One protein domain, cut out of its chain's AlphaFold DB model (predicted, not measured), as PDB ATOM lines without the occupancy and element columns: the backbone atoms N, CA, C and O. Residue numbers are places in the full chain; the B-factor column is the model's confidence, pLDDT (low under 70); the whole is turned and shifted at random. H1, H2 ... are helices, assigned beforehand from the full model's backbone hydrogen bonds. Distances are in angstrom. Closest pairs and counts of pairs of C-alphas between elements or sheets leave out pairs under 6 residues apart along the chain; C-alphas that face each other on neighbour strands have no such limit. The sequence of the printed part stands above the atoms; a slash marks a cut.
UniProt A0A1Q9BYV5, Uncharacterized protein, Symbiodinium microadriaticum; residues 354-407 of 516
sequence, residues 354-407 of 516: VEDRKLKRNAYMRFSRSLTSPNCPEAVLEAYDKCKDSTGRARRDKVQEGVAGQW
ATOM      1  N   VAL A 354     176.357 119.446 150.738       79.56
ATOM      2  CA  VAL A 354     177.026 120.617 151.313       79.56
ATOM      3  C   VAL A 354     176.623 121.890 150.570       79.56
ATOM      4  O   VAL A 354     176.356 122.903 151.224       79.56
ATOM      5  N   GLU A 355     176.528 121.846 149.240       84.25
ATOM      6  CA  GLU A 355     176.117 123.002 148.434       84.25
ATOM      7  C   GLU A 355     174.630 123.341 148.609       84.25
ATOM      8  O   GLU A 355     174.303 124.505 148.848       84.25
ATOM      9  N   ASP A 356     173.735 122.347 148.659       85.31
ATOM     10  CA  ASP A 356     172.313 122.578 148.968       85.31
ATOM     11  C   ASP A 356     172.129 123.233 150.353       85.31
ATOM     12  O   ASP A 356     171.386 124.206 150.530       85.31
ATOM     13  N   ARG A 357     172.898 122.786 151.355       82.25
ATOM     14  CA  ARG A 357     172.877 123.386 152.697       82.25
ATOM     15  C   ARG A 357     173.376 124.835 152.694       82.25
ATOM     16  O   ARG A 357     172.821 125.671 153.416       82.25
ATOM     17  N   LYS A 358     174.415 125.158 151.915       84.69
ATOM     18  CA  LYS A 358     174.909 126.539 151.766       84.69
ATOM     19  C   LYS A 358     173.876 127.423 151.073       84.69
ATOM     20  O   LYS A 358     173.641 128.544 151.531       84.69
ATOM     21  N   LEU A 359     173.224 126.913 150.032       84.56
ATOM     22  CA  LEU A 359     172.220 127.638 149.263       84.56
ATOM     23  C   LEU A 359     170.982 127.952 150.120       84.56
ATOM     24  O   LEU A 359     170.582 129.115 150.217       84.56
ATOM     25  N   LYS A 360     170.466 126.965 150.868       82.31
ATOM     26  CA  LYS A 360     169.382 127.149 151.855       82.31
ATOM     27  C   LYS A 360     169.750 128.152 152.948       82.31
ATOM     28  O   LYS A 360     168.935 128.991 153.336       82.31
ATOM     29  N   ARG A 361     171.000 128.122 153.426       81.50
ATOM     30  CA  ARG A 361     171.500 129.099 154.408       81.50
ATOM     31  C   ARG A 361     171.547 130.515 153.830       81.50
ATOM     32  O   ARG A 361     171.172 131.451 154.531       81.50
ATOM     33  N   ASN A 362     171.981 130.685 152.583       83.50
ATOM     34  CA  ASN A 362     172.051 131.995 151.930       83.50
ATOM     35  C   ASN A 362     170.647 132.567 151.662       83.50
ATOM     36  O   ASN A 362     170.373 133.712 152.022       83.50
ATOM     37  N   ALA A 363     169.726 131.742 151.148       80.81
ATOM     38  CA  ALA A 363     168.322 132.108 150.949       80.81
ATOM     39  C   ALA A 363     167.650 132.552 152.261       80.81
ATOM     40  O   ALA A 363     167.021 133.610 152.314       80.81
ATOM     41  N   TYR A 364     167.883 131.816 153.353       87.50
ATOM     42  CA  TYR A 364     167.401 132.192 154.683       87.50
ATOM     43  C   TYR A 364     167.953 133.546 155.151       87.50
ATOM     44  O   TYR A 364     167.192 134.386 155.619       87.50
ATOM     45  N   MET A 365     169.258 133.797 154.988       87.50
ATOM     46  CA  MET A 365     169.862 135.076 155.391       87.50
ATOM     47  C   MET A 365     169.306 136.264 154.595       87.50
ATOM     48  O   MET A 365     169.115 137.338 155.169       87.50
ATOM     49  N   ARG A 366     169.023 136.091 153.296       84.56
ATOM     50  CA  ARG A 366     168.365 137.121 152.471       84.56
ATOM     51  C   ARG A 366     166.944 137.391 152.958       84.56
ATOM     52  O   ARG A 366     166.595 138.544 153.187       84.56
ATOM     53  N   PHE A 367     166.168 136.338 153.201       90.12
ATOM     54  CA  PHE A 367     164.808 136.440 153.725       90.12
ATOM     55  C   PHE A 367     164.752 137.133 155.097       90.12
ATOM     56  O   PHE A 367     163.967 138.060 155.285       90.12
ATOM     57  N   SER A 368     165.635 136.770 156.034       85.81
ATOM     58  CA  SER A 368     165.701 137.414 157.354       85.81
ATOM     59  C   SER A 368     166.052 138.901 157.274       85.81
ATOM     60  O   SER A 368     165.484 139.696 158.016       85.81
ATOM     61  N   ARG A 369     166.950 139.297 156.361       89.81
ATOM     62  CA  ARG A 369     167.272 140.716 156.130       89.81
ATOM     63  C   ARG A 369     166.088 141.481 155.537       89.81
ATOM     64  O   ARG A 369     165.850 142.618 155.940       89.81
ATOM     65  N   SER A 370     165.334 140.857 154.629       88.94
ATOM     66  CA  SER A 370     164.121 141.449 154.058       88.94
ATOM     67  C   SER A 370     163.050 141.700 155.118       88.94
ATOM     68  O   SER A 370     162.465 142.775 155.110       88.94
ATOM     69  N   LEU A 371     162.858 140.785 156.079       90.25
ATOM     70  CA  LEU A 371     161.891 140.962 157.176       90.25
ATOM     71  C   LEU A 371     162.172 142.184 158.059       90.25
ATOM     72  O   LEU A 371     161.243 142.783 158.588       90.25
ATOM     73  N   THR A 372     163.442 142.557 158.221       87.75
ATOM     74  CA  THR A 372     163.847 143.743 158.993       87.75
ATOM     75  C   THR A 372     163.906 145.025 158.158       87.75
ATOM     76  O   THR A 372     164.191 146.092 158.696       87.75
ATOM     77  N   SER A 373     163.679 144.938 156.844       91.62
ATOM     78  CA  SER A 373     163.711 146.099 155.957       91.62
ATOM     79  C   SER A 373     162.419 146.914 156.084       91.62
ATOM     80  O   SER A 373     161.335 146.330 156.036       91.62
ATOM     81  N   PRO A 374     162.487 148.258 156.150       85.62
ATOM     82  CA  PRO A 374     161.295 149.112 156.146       85.62
ATOM     83  C   PRO A 374     160.470 148.995 154.852       85.62
ATOM     84  O   PRO A 374     159.305 149.375 154.842       85.62
ATOM     85  N   ASN A 375     161.051 148.433 153.785       91.06
ATOM     86  CA  ASN A 375     160.385 148.152 152.511       91.06
ATOM     87  C   ASN A 375     160.216 146.637 152.279       91.06
ATOM     88  O   ASN A 375     160.390 146.166 151.154       91.06
ATOM     89  N   CYS A 376     159.973 145.854 153.334       91.75
ATOM     90  CA  CYS A 376     159.733 144.414 153.211       91.75
ATOM     91  C   CYS A 376     158.539 144.153 152.267       91.75
ATOM     92  O   CYS A 376     157.443 144.641 152.549       91.75
ATOM     93  N   PRO A 377     158.714 143.407 151.157       88.81
ATOM     94  CA  PRO A 377     157.606 143.089 150.262       88.81
ATOM     95  C   PRO A 377     156.507 142.309 150.996       88.81
ATOM     96  O   PRO A 377     156.806 141.387 151.753       88.81
ATOM     97  N   GLU A 378     155.238 142.618 150.726       86.44
ATOM     98  CA  GLU A 378     154.084 141.975 151.379       86.44
ATOM     99  C   GLU A 378     154.100 140.443 151.229       86.44
ATOM    100  O   GLU A 378     153.830 139.717 152.182       86.44
ATOM    101  N   ALA A 379     154.571 139.941 150.083       85.75
ATOM    102  CA  ALA A 379     154.761 138.510 149.841       85.75
ATOM    103  C   ALA A 379     155.745 137.835 150.823       85.75
ATOM    104  O   ALA A 379     155.593 136.658 151.145       85.75
ATOM    105  N   VAL A 380     156.755 138.561 151.319       86.50
ATOM    106  CA  VAL A 380     157.729 138.053 152.304       86.50
ATOM    107  C   VAL A 380     157.085 137.953 153.688       86.50
ATOM    108  O   VAL A 380     157.314 136.974 154.399       86.50
ATOM    109  N   LEU A 381     156.249 138.929 154.052       90.56
ATOM    110  CA  LEU A 381     155.475 138.907 155.295       90.56
ATOM    111  C   LEU A 381     154.431 137.783 155.275       90.56
ATOM    112  O   LEU A 381     154.349 137.008 156.226       90.56
ATOM    113  N   GLU A 382     153.721 137.612 154.159       91.94
ATOM    114  CA  GLU A 382     152.733 136.546 153.985       91.94
ATOM    115  C   GLU A 382     153.381 135.149 154.047       91.94
ATOM    116  O   GLU A 382     152.865 134.236 154.697       91.94
ATOM    117  N   ALA A 383     154.552 134.975 153.423       87.31
ATOM    118  CA  ALA A 383     155.320 133.735 153.513       87.31
ATOM    119  C   ALA A 383     155.797 133.452 154.950       87.31
ATOM    120  O   ALA A 383     155.762 132.304 155.399       87.31
ATOM    121  N   TYR A 384     156.202 134.487 155.697       92.88
ATOM    122  CA  TYR A 384     156.585 134.351 157.103       92.88
ATOM    123  C   TYR A 384     155.406 133.935 157.987       92.88
ATOM    124  O   TYR A 384     155.547 133.034 158.819       92.88
ATOM    125  N   ASP A 385     154.233 134.533 157.776       92.75
ATOM    126  CA  ASP A 385     153.021 134.206 158.527       92.75
ATOM    127  C   ASP A 385     152.531 132.783 158.243       92.75
ATOM    128  O   ASP A 385     152.170 132.067 159.177       92.75
ATOM    129  N   LYS A 386     152.639 132.308 156.996       92.50
ATOM    130  CA  LYS A 386     152.360 130.904 156.635       92.50
ATOM    131  C   LYS A 386     153.304 129.901 157.310       92.50
ATOM    132  O   LYS A 386     152.961 128.726 157.444       92.50
ATOM    133  N   CYS A 387     154.482 130.343 157.752       90.19
ATOM    134  CA  CYS A 387     155.456 129.498 158.446       90.19
ATOM    135  C   CYS A 387     155.265 129.447 159.970       90.19
ATOM    136  O   CYS A 387     155.960 128.669 160.640       90.19
ATOM    137  N   LYS A 388     154.354 130.255 160.531       90.88
ATOM    138  CA  LYS A 388     154.009 130.211 161.955       90.88
ATOM    139  C   LYS A 388     153.207 128.949 162.258       90.88
ATOM    140  O   LYS A 388     152.312 128.562 161.513       90.88
ATOM    141  N   ASP A 389     153.553 128.272 163.346       89.69
ATOM    142  CA  ASP A 389     152.707 127.205 163.872       89.69
ATOM    143  C   ASP A 389     151.530 127.774 164.681       89.69
ATOM    144  O   ASP A 389     151.376 128.988 164.827       89.69
ATOM    145  N   SER A 390     150.685 126.896 165.225       88.50
ATOM    146  CA  SER A 390     149.532 127.287 166.046       88.50
ATOM    147  C   SER A 390     149.901 128.080 167.308       88.50
ATOM    148  O   SER A 390     149.014 128.640 167.943       88.50
ATOM    149  N   THR A 391     151.188 128.157 167.671       87.19
ATOM    150  CA  THR A 391     151.688 128.975 168.788       87.19
ATOM    151  C   THR A 391     152.181 130.356 168.346       87.19
ATOM    152  O   THR A 391     152.673 131.130 169.164       87.19
ATOM    153  N   GLY A 392     152.078 130.676 167.051       87.69
ATOM    154  CA  GLY A 392     152.552 131.931 166.471       87.69
ATOM    155  C   GLY A 392     154.067 131.986 166.249       87.69
ATOM    156  O   GLY A 392     154.580 133.031 165.844       87.69
ATOM    157  N   ARG A 393     154.804 130.888 166.483       86.00
ATOM    158  CA  ARG A 393     156.257 130.827 166.268       86.00
ATOM    159  C   ARG A 393     156.565 130.306 164.870       86.00
ATOM    160  O   ARG A 393     156.126 129.222 164.487       86.00
ATOM    161  N   ALA A 394     157.347 131.068 164.108       87.69
ATOM    162  CA  ALA A 394     157.833 130.628 162.806       87.69
ATOM    163  C   ALA A 394     158.856 129.499 162.986       87.69
ATOM    164  O   ALA A 394     159.874 129.666 163.663       87.69
ATOM    165  N   ARG A 395     158.598 128.336 162.382       88.50
ATOM    166  CA  ARG A 395     159.552 127.219 162.415       88.50
ATOM    167  C   ARG A 395     160.628 127.436 161.365       88.50
ATOM    168  O   ARG A 395     160.324 127.504 160.178       88.50
ATOM    169  N   ARG A 396     161.888 127.503 161.804       82.88
ATOM    170  CA  ARG A 396     163.053 127.744 160.938       82.88
ATOM    171  C   ARG A 396     163.099 126.801 159.738       82.88
ATOM    172  O   ARG A 396     163.347 127.268 158.635       82.88
ATOM    173  N   ASP A 397     162.805 125.522 159.947       85.81
ATOM    174  CA  ASP A 397     162.867 124.510 158.889       85.81
ATOM    175  C   ASP A 397     161.804 124.759 157.810       85.81
ATOM    176  O   ASP A 397     162.114 124.736 156.624       85.81
ATOM    177  N   LYS A 398     160.583 125.143 158.213       88.06
ATOM    178  CA  LYS A 398     159.502 125.510 157.281       88.06
ATOM    179  C   LYS A 398     159.801 126.795 156.514       88.06
ATOM    180  O   LYS A 398     159.493 126.883 155.332       88.06
ATOM    181  N   VAL A 399     160.422 127.776 157.175       87.00
ATOM    182  CA  VAL A 399     160.878 129.008 156.514       87.00
ATOM    183  C   VAL A 399     161.952 128.682 155.481       87.00
ATOM    184  O   VAL A 399     161.897 129.181 154.365       87.00
ATOM    185  N   GLN A 400     162.922 127.832 155.822       84.06
ATOM    186  CA  GLN A 400     163.982 127.439 154.893       84.06
ATOM    187  C   GLN A 400     163.439 126.669 153.688       84.06
ATOM    188  O   GLN A 400     163.888 126.914 152.575       84.06
ATOM    189  N   GLU A 401     162.461 125.792 153.897       84.75
ATOM    190  CA  GLU A 401     161.839 124.994 152.839       84.75
ATOM    191  C   GLU A 401     160.927 125.837 151.928       84.75
ATOM    192  O   GLU A 401     161.060 125.786 150.706       84.75
ATOM    193  N   GLY A 402     160.072 126.690 152.506       82.12
ATOM    194  CA  GLY A 402     159.171 127.565 151.748       82.12
ATOM    195  C   GLY A 402     159.898 128.667 150.971       82.12
ATOM    196  O   GLY A 402     159.548 128.958 149.829       82.12
ATOM    197  N   VAL A 403     160.951 129.249 151.557       80.94
ATOM    198  CA  VAL A 403     161.771 130.271 150.885       80.94
ATOM    199  C   VAL A 403     162.634 129.645 149.793       80.94
ATOM    200  O   VAL A 403     162.768 130.245 148.731       80.94
ATOM    201  N   ALA A 404     163.197 128.453 150.017       77.12
ATOM    202  CA  ALA A 404     163.988 127.773 148.995       77.12
ATOM    203  C   ALA A 404     163.140 127.436 147.761       77.12
ATOM    204  O   ALA A 404     163.540 127.795 146.663       77.12
ATOM    205  N   GLY A 405     161.948 126.852 147.924       77.06
ATOM    206  CA  GLY A 405     161.095 126.520 146.774       77.06
ATOM    207  C   GLY A 405     160.620 127.757 146.004       77.06
ATOM    208  O   GLY A 405     160.737 127.834 144.789       77.06
ATOM    209  N   GLN A 406     160.141 128.786 146.709       71.94
ATOM    210  CA  GLN A 406     159.502 129.925 146.043       71.94
ATOM    211  C   GLN A 406     160.489 130.927 145.416       71.94
ATOM    212  O   GLN A 406     160.094 131.698 144.544       71.94
ATOM    213  N   TRP A 407     161.759 130.927 145.842       66.44
ATOM    214  CA  TRP A 407     162.792 131.836 145.325       66.44
ATOM    215  C   TRP A 407     163.849 131.155 144.450       66.44
ATOM    216  O   TRP A 407     164.570 131.865 143.750       66.44
TER     217      TRP A 407
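This is residues 354 to 407 of the 516 residues of an uncharacterized protein of Symbiodinium microadriaticum (UniProt A0A1Q9BYV5). One long helix, H1, is crossed near its middle, at residues 360 to 367, by H3 and met near its last residues, 367 to 371, by H2; H2 and H3 make a helical hairpin that packs on it. The printed part has 54 residues with three named helices, in the order H1, H2, H3, and no named strand: all helix, mostly crossed. It is compact, radius of gyration of the C-alphas 11.1 A, spanning 30 by 27 by 16 A.

Find C-alpha 354 at (177.026, 120.617, 151.313); H1, residues 354 to 371, runs 26.0 A from there. H2 is residues 378 to 386, 12.4 A. H3, residues 396 to 407, runs 16.1 A to C-alpha 407 at (162.792, 131.836, 145.325).

Look at residues 360 to 367 of H1, which alone touch H3, about perpendicular at 89 degrees; the closest C-alphas, of Tyr 364 and Gln 400, are 5.9 A apart. Residues 367 to 371 alone touch H2, at a steep tilt of 66 degrees, opposite ways; closest are C-alphas of Leu 371 and Leu 381, 7.0 A. In the hairpin, residues 399 to 403 of H3 alone touch H2, at a steep tilt of 39 degrees, opposite ways; closest are C-alphas of Tyr 384 and Val 399, 6.9 A. In H1, H2 and H3 every O i to N i+4 pair is within hydrogen-bond range.

The C-alphas farthest apart, of Val 354 and Pro 374, are 32.9 A apart. The printed part has no cut, and both links are short. Residue 407 alone has pLDDT under 70.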